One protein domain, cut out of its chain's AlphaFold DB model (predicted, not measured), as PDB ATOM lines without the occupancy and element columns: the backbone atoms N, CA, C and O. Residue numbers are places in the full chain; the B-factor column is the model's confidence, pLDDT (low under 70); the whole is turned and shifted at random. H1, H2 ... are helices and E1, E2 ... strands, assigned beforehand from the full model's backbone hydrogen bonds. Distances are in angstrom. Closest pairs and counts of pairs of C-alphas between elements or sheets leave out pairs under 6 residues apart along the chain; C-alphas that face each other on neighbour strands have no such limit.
ATOM      1  N   PRO A 217       1.142 -22.405 -21.508       95.50
ATOM      2  CA  PRO A 217       2.478 -22.948 -21.804       95.50
ATOM      3  C   PRO A 217       3.164 -23.673 -20.627       95.50
ATOM      4  O   PRO A 217       4.230 -24.257 -20.815       95.50
ATOM      5  N   LEU A 218       2.601 -23.636 -19.414       95.50
ATOM      6  CA  LEU A 218       3.192 -24.241 -18.218       95.50
ATOM      7  C   LEU A 218       3.420 -25.754 -18.401       95.50
ATOM      8  O   LEU A 218       2.493 -26.498 -18.720       95.50
ATOM      9  N   GLY A 219       4.656 -26.207 -18.196       93.75
ATOM     10  CA  GLY A 219       5.107 -27.584 -18.400       93.75
ATOM     11  C   GLY A 219       5.519 -27.944 -19.833       93.75
ATOM     12  O   GLY A 219       5.967 -29.069 -20.056       93.75
ATOM     13  N   SER A 220       5.390 -27.031 -20.799       94.31
ATOM     14  CA  SER A 220       5.825 -27.249 -22.185       94.31
ATOM     15  C   SER A 220       7.324 -26.970 -22.388       94.31
ATOM     16  O   SER A 220       7.927 -26.236 -21.604       94.31
ATOM     17  N   PRO A 221       7.950 -27.515 -23.453       90.94
ATOM     18  CA  PRO A 221       9.329 -27.184 -23.803       90.94
ATOM     19  C   PRO A 221       9.517 -25.683 -24.064       90.94
ATOM     20  O   PRO A 221       8.671 -25.027 -24.671       90.94
ATOM     21  N   GLU A 222      10.657 -25.149 -23.639       88.38
ATOM     22  CA  GLU A 222      11.003 -23.738 -23.814       88.38
ATOM     23  C   GLU A 222      11.080 -23.368 -25.307       88.38
ATOM     24  O   GLU A 222      11.697 -24.079 -26.101       88.38
ATOM     25  N   GLY A 223      10.408 -22.281 -25.702       86.12
ATOM     26  CA  GLY A 223      10.271 -21.872 -27.107       86.12
ATOM     27  C   GLY A 223       9.236 -22.655 -27.930       86.12
ATOM     28  O   GLY A 223       9.088 -22.377 -29.117       86.12
ATOM     29  N   SER A 224       8.508 -23.612 -27.340       91.50
ATOM     30  CA  SER A 224       7.394 -24.298 -28.008       91.50
ATOM     31  C   SER A 224       6.094 -23.489 -27.934       91.50
ATOM     32  O   SER A 224       5.800 -22.839 -26.931       91.50
ATOM     33  N   THR A 225       5.273 -23.596 -28.979       92.81
ATOM     34  CA  THR A 225       3.874 -23.138 -29.018       92.81
ATOM     35  C   THR A 225       2.949 -23.960 -28.118       92.81
ATOM     36  O   THR A 225       1.911 -23.449 -27.693       92.81
ATOM     37  N   LYS A 226       3.346 -25.199 -27.784       95.12
ATOM     38  CA  LYS A 226       2.519 -26.189 -27.089       95.12
ATOM     39  C   LYS A 226       1.949 -25.675 -25.765       95.12
ATOM     40  O   LYS A 226       2.660 -25.120 -24.922       95.12
ATOM     41  N   LYS A 227       0.672 -25.957 -25.539       96.81
ATOM     42  CA  LYS A 227      -0.114 -25.646 -24.347       96.81
ATOM     43  C   LYS A 227      -0.580 -26.932 -23.668       96.81
ATOM     44  O   LYS A 227      -0.815 -27.953 -24.310       96.81
ATOM     45  N   ASN A 228      -0.764 -26.848 -22.360       96.62
ATOM     46  CA  ASN A 228      -1.375 -27.870 -21.520       96.62
ATOM     47  C   ASN A 228      -2.648 -27.285 -20.892       96.62
ATOM     48  O   ASN A 228      -2.757 -26.069 -20.721       96.62
ATOM     49  N   VAL A 229      -3.618 -28.128 -20.543       96.31
ATOM     50  CA  VAL A 229      -4.837 -27.683 -19.853       96.31
ATOM     51  C   VAL A 229      -4.535 -27.551 -18.366       96.31
ATOM     52  O   VAL A 229      -4.343 -28.558 -17.687       96.31
ATOM     53  N   LEU A 230      -4.517 -26.324 -17.853       96.56
ATOM     54  CA  LEU A 230      -4.539 -26.041 -16.422       96.56
ATOM     55  C   LEU A 230      -5.960 -26.244 -15.896       96.56
ATOM     56  O   LEU A 230      -6.907 -25.720 -16.483       96.56
ATOM     57  N   TYR A 231      -6.108 -26.981 -14.796       94.06
ATOM     58  CA  TYR A 231      -7.405 -27.209 -14.162       94.06
ATOM     59  C   TYR A 231      -7.281 -27.273 -12.640       94.06
ATOM     60  O   TYR A 231      -6.360 -27.893 -12.100       94.06
ATOM     61  N   ARG A 232      -8.235 -26.663 -11.934       92.31
ATOM     62  CA  ARG A 232      -8.395 -26.806 -10.488       92.31
ATOM     63  C   ARG A 232      -9.390 -27.918 -10.174       92.31
ATOM     64  O   ARG A 232     -10.542 -27.877 -10.589       92.31
ATOM     65  N   LEU A 233      -8.929 -28.871  -9.377       89.56
ATOM     66  CA  LEU A 233      -9.738 -29.845  -8.660       89.56
ATOM     67  C   LEU A 233      -9.932 -29.366  -7.214       89.56
ATOM     68  O   LEU A 233      -9.110 -28.627  -6.666       89.56
ATOM     69  N   LYS A 234     -10.935 -29.913  -6.525       88.44
ATOM     70  CA  LYS A 234     -11.148 -29.696  -5.078       88.44
ATOM     71  C   LYS A 234      -9.925 -30.030  -4.214       88.44
ATOM     72  O   LYS A 234      -9.761 -29.485  -3.125       88.44
ATOM     73  N   THR A 235      -9.056 -30.920  -4.696       90.50
ATOM     74  CA  THR A 235      -7.817 -31.361  -4.035       90.50
ATOM     75  C   THR A 235      -6.577 -30.537  -4.400       90.50
ATOM     76  O   THR A 235      -5.526 -30.772  -3.808       90.50
ATOM     77  N   GLY A 236      -6.660 -29.595  -5.346       92.19
ATOM     78  CA  GLY A 236      -5.514 -28.823  -5.831       92.19
ATOM     79  C   GLY A 236      -5.511 -28.607  -7.345       92.19
ATOM     80  O   GLY A 236      -6.472 -28.925  -8.038       92.19
ATOM     81  N   VAL A 237      -4.413 -28.073  -7.877       94.12
ATOM     82  CA  VAL A 237      -4.251 -27.782  -9.313       94.12
ATOM     83  C   VAL A 237      -3.464 -28.885 -10.021       94.12
ATOM     84  O   VAL A 237      -2.488 -29.408  -9.481       94.12
ATOM     85  N   VAL A 238      -3.887 -29.211 -11.243       94.88
ATOM     86  CA  VAL A 238      -3.245 -30.169 -12.157       94.88
ATOM     87  C   VAL A 238      -3.086 -29.572 -13.558       94.88
ATOM     88  O   VAL A 238      -3.791 -28.633 -13.937       94.88
ATOM     89  N   LEU A 239      -2.174 -30.151 -14.337       96.50
ATOM     90  CA  LEU A 239      -2.042 -29.945 -15.776       96.50
ATOM     91  C   LEU A 239      -2.424 -31.233 -16.513       96.50
ATOM     92  O   LEU A 239      -2.035 -32.323 -16.091       96.50
ATOM     93  N   PHE A 240      -3.109 -31.120 -17.650       94.75
ATOM     94  CA  PHE A 240      -3.272 -32.213 -18.612       94.75
ATOM     95  C   PHE A 240      -2.526 -31.880 -19.904       94.75
ATOM     96  O   PHE A 240      -2.788 -30.847 -20.523       94.75
ATOM     97  N   ARG A 241      -1.614 -32.759 -20.330       93.44
ATOM     98  CA  ARG A 241      -0.908 -32.643 -21.617       93.44
ATOM     99  C   ARG A 241      -1.414 -33.673 -22.616       93.44
ATOM    100  O   ARG A 241      -1.777 -34.779 -22.224       93.44
ATOM    101  N   TRP A 242      -1.374 -33.337 -23.899       93.38
ATOM    102  CA  TRP A 242      -1.638 -34.287 -24.977       93.38
ATOM    103  C   TRP A 242      -0.350 -34.988 -25.426       93.38
ATOM    104  O   TRP A 242       0.631 -34.324 -25.778       93.38
ATOM    105  N   VAL A 243      -0.351 -36.322 -25.442       90.06
ATOM    106  CA  VAL A 243       0.751 -37.171 -25.922       90.06
ATOM    107  C   VAL A 243       0.165 -38.321 -26.741       90.06
ATOM    108  O   VAL A 243      -0.569 -39.144 -26.210       90.06
ATOM    109  N   GLU A 244       0.474 -38.369 -28.041       85.00
ATOM    110  CA  GLU A 244       0.211 -39.515 -28.938       85.00
ATOM    111  C   GLU A 244      -1.213 -40.131 -28.873       85.00
ATOM    112  O   GLU A 244      -1.380 -41.342 -28.999       85.00
ATOM    113  N   GLY A 245      -2.259 -39.312 -28.700       84.44
ATOM    114  CA  GLY A 245      -3.650 -39.794 -28.588       84.44
ATOM    115  C   GLY A 245      -4.167 -39.954 -27.152       84.44
ATOM    116  O   GLY A 245      -5.268 -40.463 -26.940       84.44
ATOM    117  N   VAL A 246      -3.392 -39.553 -26.144       89.19
ATOM    118  CA  VAL A 246      -3.736 -39.694 -24.724       89.19
ATOM    119  C   VAL A 246      -3.563 -38.359 -23.997       89.19
ATOM    120  O   VAL A 246      -2.613 -37.615 -24.234       89.19
ATOM    121  N   TRP A 247      -4.487 -38.069 -23.079       91.75
ATOM    122  CA  TRP A 247      -4.345 -36.993 -22.102       91.75
ATOM    123  C   TRP A 247      -3.639 -37.520 -20.847       91.75
ATOM    124  O   TRP A 247      -4.159 -38.403 -20.165       91.75
ATOM    125  N   GLU A 248      -2.470 -36.968 -20.524       92.19
ATOM    126  CA  GLU A 248      -1.691 -37.326 -19.336       92.19
ATOM    127  C   GLU A 248      -1.779 -36.235 -18.261       92.19
ATOM    128  O   GLU A 248      -1.454 -35.070 -18.514       92.19
ATOM    129  N   GLN A 249      -2.167 -36.617 -17.042       93.50
ATOM    130  CA  GLN A 249      -2.213 -35.719 -15.886       93.50
ATOM    131  C   GLN A 249      -0.823 -35.543 -15.248       93.50
ATOM    132  O   GLN A 249      -0.063 -36.507 -15.105       93.50
ATOM    133  N   SER A 250      -0.505 -34.321 -14.830       95.75
ATOM    134  CA  SER A 250       0.668 -34.013 -14.012       95.75
ATOM    135  C   SER A 250       0.527 -34.519 -12.573       95.75
ATOM    136  O   SER A 250      -0.559 -34.913 -12.135       95.75
ATOM    137  N   SER A 251       1.611 -34.411 -11.804       94.94
ATOM    138  CA  SER A 251       1.521 -34.399 -10.342       94.94
ATOM    139  C   SER A 251       0.613 -33.263  -9.837       94.94
ATOM    140  O   SER A 251       0.408 -32.245 -10.516       94.94
ATOM    141  N   LEU A 252       0.039 -33.455  -8.647       94.44
ATOM    142  CA  LEU A 252      -0.954 -32.557  -8.043       94.44
ATOM    143  C   LEU A 252      -0.295 -31.472  -7.178       94.44
ATOM    144  O   LEU A 252       0.447 -31.779  -6.245       94.44
ATOM    145  N   ASN A 253      -0.662 -30.205  -7.387       94.25
ATOM    146  CA  ASN A 253      -0.336 -29.131  -6.450       94.25
ATOM    147  C   ASN A 253      -1.460 -28.933  -5.424       94.25
ATOM    148  O   ASN A 253      -2.438 -28.224  -5.673       94.25
ATOM    149  N   ALA A 254      -1.298 -29.549  -4.252       93.19
ATOM    150  CA  ALA A 254      -2.298 -29.533  -3.189       93.19
ATOM    151  C   ALA A 254      -2.544 -28.149  -2.553       93.19
ATOM    152  O   ALA A 254      -3.542 -27.993  -1.856       93.19
ATOM    153  N   SER A 255      -1.704 -27.132  -2.790       90.62
ATOM    154  CA  SER A 255      -1.877 -25.789  -2.201       90.62
ATOM    155  C   SER A 255      -3.118 -25.029  -2.692       90.62
ATOM    156  O   SER A 255      -3.502 -24.032  -2.088       90.62
ATOM    157  N   PHE A 256      -3.746 -25.489  -3.777       91.44
ATOM    158  CA  PHE A 256      -4.878 -24.834  -4.449       91.44
ATOM    159  C   PHE A 256      -6.250 -25.465  -4.129       91.44
ATOM    160  O   PHE A 256      -7.222 -25.301  -4.871       91.44
ATOM    161  N   ASN A 257      -6.315 -26.244  -3.047       91.50
ATOM    162  CA  ASN A 257      -7.474 -27.057  -2.675       91.50
ATOM    163  C   ASN A 257      -8.626 -26.243  -2.027       91.50
ATOM    164  O   ASN A 257      -8.499 -25.043  -1.767       91.50
ATOM    165  N   ASP A 258      -9.772 -26.890  -1.791       91.12
ATOM    166  CA  ASP A 258     -10.947 -26.282  -1.140       91.12
ATOM    167  C   ASP A 258     -10.647 -25.784   0.292       91.12
ATOM    168  O   ASP A 258     -11.087 -24.700   0.676       91.12
ATOM    169  N   GLU A 259      -9.875 -26.546   1.077       90.56
ATOM    170  CA  GLU A 259      -9.521 -26.243   2.477       90.56
ATOM    171  C   GLU A 259      -8.594 -25.019   2.603       90.56
ATOM    172  O   GLU A 259      -8.667 -24.278   3.582       90.56
ATOM    173  N   ALA A 260      -7.775 -24.761   1.580       86.75
ATOM    174  CA  ALA A 260      -6.950 -23.565   1.421       86.75
ATOM    175  C   ALA A 260      -7.756 -22.324   0.975       86.75
ATOM    176  O   ALA A 260      -7.190 -21.246   0.792       86.75
ATOM    177  N   GLY A 261      -9.078 -22.454   0.802       87.69
ATOM    178  CA  GLY A 261      -9.991 -21.351   0.496       87.69
ATOM    179  C   GLY A 261     -10.143 -21.023  -0.991       87.69
ATOM    180  O   GLY A 261     -10.846 -20.069  -1.325       87.69
ATOM    181  N   TYR A 262      -9.549 -21.806  -1.899       88.75
ATOM    182  CA  TYR A 262      -9.609 -21.557  -3.348       88.75
ATOM    183  C   TYR A 262     -10.985 -21.815  -3.990       88.75
ATOM    184  O   TYR A 262     -11.115 -21.715  -5.204       88.75
ATOM    185  N   THR A 263     -12.036 -22.065  -3.208       88.50
ATOM    186  CA  THR A 263     -13.434 -21.935  -3.658       88.50
ATOM    187  C   THR A 263     -13.859 -20.469  -3.838       88.50
ATOM    188  O   THR A 263     -14.864 -20.185  -4.487       88.50
ATOM    189  N   ASN A 264     -13.097 -19.510  -3.293       88.88
ATOM    190  CA  ASN A 264     -13.335 -18.075  -3.464       88.88
ATOM    191  C   ASN A 264     -12.776 -17.564  -4.808       88.88
ATOM    192  O   ASN A 264     -11.592 -17.735  -5.115       88.88
ATOM    193  N   ALA A 265     -13.618 -16.857  -5.572       89.00
ATOM    194  CA  ALA A 265     -13.264 -16.224  -6.845       89.00
ATOM    195  C   ALA A 265     -12.059 -15.278  -6.740       89.00
ATOM    196  O   ALA A 265     -11.254 -15.223  -7.668       89.00
ATOM    197  N   ALA A 266     -11.875 -14.614  -5.595       88.81
ATOM    198  CA  ALA A 266     -10.737 -13.733  -5.332       88.81
ATOM    199  C   ALA A 266      -9.371 -14.445  -5.253       88.81
ATOM    200  O   ALA A 266      -8.339 -13.772  -5.160       88.81
ATOM    201  N   TYR A 267      -9.359 -15.783  -5.293       89.94
ATOM    202  CA  TYR A 267      -8.157 -16.607  -5.399       89.94
ATOM    203  C   TYR A 267      -8.148 -17.409  -6.708       89.94
ATOM    204  O   TYR A 267      -7.229 -17.227  -7.507       89.94
ATOM    205  N   TYR A 268      -9.174 -18.223  -7.012       89.88
ATOM    206  CA  TYR A 268      -9.116 -19.107  -8.193       89.88
ATOM    207  C   TYR A 268      -9.042 -18.359  -9.533       89.88
ATOM    208  O   TYR A 268      -8.381 -18.829 -10.456       89.88
ATOM    209  N   SER A 269      -9.665 -17.179  -9.651       89.31
ATOM    210  CA  SER A 269      -9.628 -16.407 -10.905       89.31
ATOM    211  C   SER A 269      -8.227 -15.869 -11.225       89.31
ATOM    212  O   SER A 269      -7.882 -15.710 -12.398       89.31
ATOM    213  N   THR A 270      -7.412 -15.661 -10.185       91.50
ATOM    214  CA  THR A 270      -6.052 -15.107 -10.257       91.50
ATOM    215  C   THR A 270      -4.975 -16.149 -10.562       91.50
ATOM    216  O   THR A 270      -3.822 -15.773 -10.755       91.50
ATOM    217  N   ILE A 271      -5.326 -17.441 -10.619       93.06
ATOM    218  CA  ILE A 271      -4.394 -18.510 -10.994       93.06
ATOM    219  C   ILE A 271      -4.045 -18.336 -12.477       93.06
ATOM    220  O   ILE A 271      -4.887 -18.558 -13.349       93.06
ATOM    221  N   HIS A 272      -2.819 -17.915 -12.760       93.12
ATOM    222  CA  HIS A 272      -2.322 -17.568 -14.087       93.12
ATOM    223  C   HIS A 272      -0.892 -18.072 -14.262       93.12
ATOM    224  O   HIS A 272      -0.077 -18.002 -13.348       93.12
ATOM    225  N   GLU A 273      -0.550 -18.551 -15.447       93.50
ATOM    226  CA  GLU A 273       0.833 -18.801 -15.818       93.50
ATOM    227  C   GLU A 273       1.568 -17.494 -16.143       93.50
ATOM    228  O   GLU A 273       1.008 -16.566 -16.728       93.50
ATOM    229  N   TYR A 274       2.851 -17.437 -15.803       93.44
ATOM    230  CA  TYR A 274       3.755 -16.396 -16.280       93.44
ATOM    231  C   TYR A 274       4.497 -16.866 -17.535       93.44
ATOM    232  O   TYR A 274       4.461 -16.195 -18.567       93.44
ATOM    233  N   ASP A 275       5.099 -18.056 -17.457       92.19
ATOM    234  CA  ASP A 275       5.942 -18.659 -18.492       92.19
ATOM    235  C   ASP A 275       5.760 -20.202 -18.544       92.19
ATOM    236  O   ASP A 275       4.748 -20.739 -18.087       92.19
ATOM    237  N   THR A 276       6.714 -20.934 -19.131       94.12
ATOM    238  CA  THR A 276       6.683 -22.409 -19.249       94.12
ATOM    239  C   THR A 276       6.921 -23.169 -17.939       94.12
ATOM    240  O   THR A 276       6.724 -24.381 -17.896       94.12
ATOM    241  N   LYS A 277       7.341 -22.498 -16.866       93.12
ATOM    242  CA  LYS A 277       7.709 -23.076 -15.563       93.12
ATOM    243  C   LYS A 277       7.035 -22.357 -14.393       93.12
ATOM    244  O   LYS A 277       6.837 -22.980 -13.359       93.12
ATOM    245  N   THR A 278       6.663 -21.090 -14.529       92.94
ATOM    246  CA  THR A 278       6.194 -20.247 -13.424       92.94
ATOM    247  C   THR A 278       4.672 -20.073 -13.445       92.94
ATOM    248  O   THR A 278       4.105 -19.551 -14.406       92.94
ATOM    249  N   LEU A 279       4.012 -20.456 -12.352       94.25
ATOM    250  CA  LEU A 279       2.610 -20.166 -12.040       94.25
ATOM    251  C   LEU A 279       2.536 -19.053 -10.985       94.25
ATOM    252  O   LEU A 279       3.295 -19.049 -10.017       94.25
ATOM    253  N   ILE A 280       1.584 -18.142 -11.151       92.06
ATOM    254  CA  ILE A 280       1.261 -17.028 -10.263       92.06
ATOM    255  C   ILE A 280      -0.176 -17.207  -9.757       92.06
ATOM    256  O   ILE A 280      -1.063 -17.598 -10.515       92.06
ATOM    257  N   ALA A 281      -0.430 -16.902  -8.485       89.94
ATOM    258  CA  ALA A 281      -1.787 -16.815  -7.942       89.94
ATOM    259  C   ALA A 281      -1.859 -15.870  -6.740       89.94
ATOM    260  O   ALA A 281      -0.850 -15.595  -6.098       89.94
ATOM    261  N   ARG A 282      -3.056 -15.404  -6.380       87.56
ATOM    262  CA  ARG A 282      -3.314 -14.697  -5.120       87.56
ATOM    263  C   ARG A 282      -3.706 -15.683  -4.019       87.56
ATOM    264  O   ARG A 282      -4.530 -16.568  -4.227       87.56
ATOM    265  N   SER A 283      -3.164 -15.459  -2.829       81.12
ATOM    266  CA  SER A 283      -3.500 -16.124  -1.569       81.12
ATOM    267  C   SER A 283      -4.014 -15.097  -0.538       81.12
ATOM    268  O   SER A 283      -3.920 -13.887  -0.779       81.12
ATOM    269  N   PRO A 284      -4.465 -15.530   0.658       76.44
ATOM    270  CA  PRO A 284      -4.755 -14.642   1.793       76.44
ATOM    271  C   PRO A 284      -3.563 -13.804   2.309       76.44
ATOM    272  O   PRO A 284      -3.705 -13.098   3.308       76.44
ATOM    273  N   HIS A 285      -2.376 -13.922   1.701       74.62
ATOM    274  CA  HIS A 285      -1.157 -13.186   2.058       74.62
ATOM    275  C   HIS A 285      -0.573 -12.364   0.890       74.62
ATOM    276  O   HIS A 285       0.430 -11.675   1.072       74.62
ATOM    277  N   GLY A 286      -1.208 -12.381  -0.290       80.12
ATOM    278  CA  GLY A 286      -0.760 -11.675  -1.496       80.12
ATOM    279  C   GLY A 286      -0.449 -12.613  -2.668       80.12
ATOM    280  O   GLY A 286      -0.961 -13.726  -2.735       80.12
ATOM    281  N   VAL A 287       0.359 -12.151  -3.625       85.19
ATOM    282  CA  VAL A 287       0.676 -12.870  -4.874       85.19
ATOM    283  C   VAL A 287       1.821 -13.871  -4.691       85.19
ATOM    284  O   VAL A 287       2.977 -13.484  -4.563       85.19
ATOM    285  N   VAL A 288       1.513 -15.164  -4.723       87.25
ATOM    286  CA  VAL A 288       2.472 -16.268  -4.576       87.25
ATOM    287  C   VAL A 288       2.924 -16.817  -5.930       87.25
ATOM    288  O   VAL A 288       2.160 -16.794  -6.898       87.25
ATOM    289  N   THR A 289       4.144 -17.362  -5.987       91.38
ATOM    290  CA  THR A 289       4.648 -18.103  -7.156       91.38
ATOM    291  C   THR A 289       4.879 -19.583  -6.864       91.38
ATOM    292  O   THR A 289       5.282 -19.973  -5.767       91.38
ATOM    293  N   TYR A 290       4.656 -20.415  -7.879       92.88
ATOM    294  CA  TYR A 290       5.014 -21.832  -7.903       92.88
ATOM    295  C   TYR A 290       5.792 -22.140  -9.177       92.88
ATOM    296  O   TYR A 290       5.436 -21.656 -10.250       92.88
ATOM    297  N   THR A 291       6.808 -22.986  -9.068       93.69
ATOM    298  CA  THR A 291       7.561 -23.496 -10.213       93.69
ATOM    299  C   THR A 291       7.117 -24.924 -10.515       93.69
ATOM    300  O   THR A 291       7.022 -25.749  -9.608       93.69
ATOM    301  N   PHE A 292       6.865 -25.233 -11.780       95.25
ATOM    302  CA  PHE A 292       6.579 -26.572 -12.272       95.25
ATOM    303  C   PHE A 292       7.724 -27.046 -13.172       95.25
ATOM    304  O   PHE A 292       7.979 -26.464 -14.227       95.25
ATOM    305  N   ASP A 293       8.417 -28.106 -12.758       93.75
ATOM    306  CA  ASP A 293       9.415 -28.777 -13.592       93.75
ATOM    307  C   ASP A 293       8.738 -29.903 -14.380       93.75
ATOM    308  O   ASP A 293       8.447 -30.969 -13.837       93.75
ATOM    309  N   GLY A 294       8.490 -29.669 -15.669       89.88
ATOM    310  CA  GLY A 294       7.892 -30.649 -16.578       89.88
ATOM    311  C   GLY A 294       8.811 -31.812 -16.985       89.88
ATOM    312  O   GLY A 294       8.349 -32.718 -17.681       89.88
ATOM    313  N   THR A 295      10.091 -31.803 -16.591       88.44
ATOM    314  CA  THR A 295      11.066 -32.857 -16.934       88.44
ATOM    315  C   THR A 295      11.096 -34.007 -15.928       88.44
ATOM    316  O   THR A 295      11.567 -35.099 -16.251       88.44
ATOM    317  N   GLU A 296      10.563 -33.793 -14.725       87.12
ATOM    318  CA  GLU A 296      10.470 -34.831 -13.704       87.12
ATOM    319  C   GLU A 296       9.370 -35.867 -13.989       87.12
ATOM    320  O   GLU A 296       8.435 -35.657 -14.763       87.12
ATOM    321  N   SER A 297       9.459 -37.009 -13.307       85.25
ATOM    322  CA  SER A 297       8.410 -38.027 -13.266       85.25
ATOM    323  C   SER A 297       8.150 -38.411 -11.813       85.25
ATOM    324  O   SER A 297       9.091 -38.656 -11.051       85.25
ATOM    325  N   ARG A 298       6.876 -38.428 -11.415       84.19
ATOM    326  CA  ARG A 298       6.419 -38.736 -10.056       84.19
ATOM    327  C   ARG A 298       5.400 -39.879 -10.100       84.19
ATOM    328  O   ARG A 298       4.940 -40.297 -11.158       84.19
ATOM    329  N   ALA A 299       5.078 -40.442  -8.937       80.00
ATOM    330  CA  ALA A 299       4.157 -41.580  -8.848       80.00
ATOM    331  C   ALA A 299       2.683 -41.192  -9.084       80.00
ATOM    332  O   ALA A 299       1.864 -42.059  -9.376       80.00
ATOM    333  N   ASP A 300       2.355 -39.906  -8.941       83.19
ATOM    334  CA  ASP A 300       1.027 -39.309  -9.099       83.19
ATOM    335  C   ASP A 300       0.812 -38.618 -10.460       83.19
ATOM    336  O   ASP A 300      -0.301 -38.189 -10.752       83.19
ATOM    337  N   GLY A 301       1.849 -38.536 -11.301       88.69
ATOM    338  CA  GLY A 301       1.785 -37.954 -12.641       88.69
ATOM    339  C   GLY A 301       3.147 -37.470 -13.145       88.69
ATOM    340  O   GLY A 301       4.188 -37.713 -12.529       88.69
ATOM    341  N   TRP A 302       3.155 -36.783 -14.286       95.19
ATOM    342  CA  TRP A 302       4.379 -36.186 -14.832       95.19
ATOM    343  C   TRP A 302       4.689 -34.818 -14.202       95.19
ATOM    344  O   TRP A 302       3.802 -34.117 -13.712       95.19
ATOM    345  N   GLY A 303       5.963 -34.436 -14.238       93.94
ATOM    346  CA  GLY A 303       6.483 -33.202 -13.664       93.94
ATOM    347  C   GLY A 303       6.387 -33.115 -12.139       93.94
ATOM    348  O   GLY A 303       5.867 -34.012 -11.468       93.94
ATOM    349  N   ALA A 304       6.905 -32.028 -11.573       94.00
ATOM    350  CA  ALA A 304       6.898 -31.770 -10.135       94.00
ATOM    351  C   ALA A 304       6.652 -30.293  -9.818       94.00
ATOM    352  O   ALA A 304       7.168 -29.403 -10.492       94.00
ATOM    353  N   TRP A 305       5.894 -30.046  -8.750       94.50
ATOM    354  CA  TRP A 305       5.625 -28.708  -8.234       94.50
ATOM    355  C   TRP A 305       6.576 -28.336  -7.100       94.50
ATOM    356  O   TRP A 305       6.765 -29.090  -6.144       94.50
ATOM    357  N   TYR A 306       7.095 -27.120  -7.183       92.50
ATOM    358  CA  TYR A 306       7.941 -26.486  -6.190       92.50
ATOM    359  C   TYR A 306       7.300 -25.171  -5.757       92.50
ATOM    360  O   TYR A 306       6.883 -24.359  -6.583       92.50
ATOM    361  N   PHE A 307       7.202 -24.955  -4.447       88.25
ATOM    362  CA  PHE A 307       6.835 -23.649  -3.914       88.25
ATOM    363  C   PHE A 307       7.956 -22.652  -4.236       88.25
ATOM    364  O   PHE A 307       9.124 -22.941  -3.969       88.25
ATOM    365  N   GLY A 308       7.595 -21.516  -4.832       79.94
ATOM    366  CA  GLY A 308       8.522 -20.449  -5.180       79.94
ATOM    367  C   GLY A 308       8.666 -19.459  -4.031       79.94
ATOM    368  O   GLY A 308       9.375 -19.709  -3.058       79.94
ATOM    369  N   THR A 309       8.013 -18.308  -4.165       72.50
ATOM    370  CA  THR A 309       8.102 -17.195  -3.215       72.50
ATOM    371  C   THR A 309       6.713 -16.731  -2.786       72.50
ATOM    372  O   THR A 309       5.855 -16.438  -3.619       72.50
ATOM    373  N   GLU A 310       6.514 -16.599  -1.473       65.06
ATOM    374  CA  GLU A 310       5.440 -15.789  -0.893       65.06
ATOM    375  C   GLU A 310       5.917 -14.339  -0.739       65.06
ATOM    376  O   GLU A 310       7.054 -14.119  -0.309       65.06
ATOM    377  N   PRO A 311       5.076 -13.325  -1.004       56.50
ATOM    378  CA  PRO A 311       5.356 -11.987  -0.524       56.50
ATOM    379  C   PRO A 311       5.383 -12.021   1.001       56.50
ATOM    380  O   PRO A 311       4.443 -12.498   1.639       56.50
TER     381      PRO A 311
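This is residues 217 to 311 of the 1120 residues of an uncharacterized protein of Microlunatus phosphovorus (strain ATCC 700054 / DSM 10555 / JCM 9379 / NBRC 101784 / NCIMB 13414 / VKM Ac-1990 / NM-1) (UniProt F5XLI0). Two three-stranded sheets, E1 E2 E3 and E4 E5 E6, stand round a shared middle like the two halves of a loose, incompletely closed barrel: E3 comes near E6 on one side, while E1 and E4 stay apart on the other. The turn between E2 and E3 and the turn between E4 and E5 lie at opposite ends of the long axis, and the small helix H1 grazes the second sheet. The printed part has 95 residues, with one named helix and six named strands in the order E1 E2 E3 H1 E4 E5 E6; both sheets are antiparallel and the class is mostly strand. The whole is compact, with a radius of gyration of the C-alphas of 12.9 A, and elongated, spanning 39 by 25 by 21 A.

E1, residues 228 to 233, and E2, residues 236 to 243, form an antiparallel hairpin at 150 degrees, with N 229 and O 240 2.8 A apart, within hydrogen-bond range. E2 and E3, residues 246 to 249, form another at 154 degrees, with N 241 and O 248 at 2.9 A. The pairing is staggered: E2 pairs with E1 over residues 236 to 240 and with E3 over 240 to 243. These three strands are a meander, each the antiparallel neighbour of the one before. H1, residues 265 to 268, is not on this sheet; it is too short for any O i to N i+4 pair, and its one O i to N i+3 pair is not within range. A second meander follows: E4, residues 278 to 283, E5, residues 286 to 298, and E6, residues 301 to 307. The hairpin E4 and E5 stands at 140 degrees, with N 279 and O 290 at 2.8 A; the hairpin E5 and E6 stands at 146 degrees, with N 291 and O 306 at 2.8 A. This sheet is strongly twisted, and E5 bends by 92 degrees at residue 295. Residues 272 to 273 pair antiparallel with residues 279 to 280 of E4. H1 only grazes this sheet with residues 266 to 268; the closest C-alphas of H1 and E4, those of Tyr 267 and Arg 282, are 5.2 A apart. Between the sheets, the closest C-alphas of E3 and E6 are those of Gln 249 and Gly 301, at 5.6 A, and E2 and E6 are near each other, with 9 pairs of C-alphas within 10 A.

E1 begins at C-alpha 228, (-1.375, -27.870, -21.520), and is 15.5 A long; E2 is 22.6 A and E3 9.8 A. H1 is 5.2 A long. E4 measures 15.9 A and E5 29.3 A. E6, 17.5 A long, ends at C-alpha 307, (6.835, -23.649, -3.914).

The C-alphas farthest apart, those of Glu 244 and His 285, are 40.7 A apart. The printed part has no cut. The link from E3 to H1, residues 250 to 264, is long. Mean pLDDT of the printed part is 89.9; residues 310 to 311 are under 70.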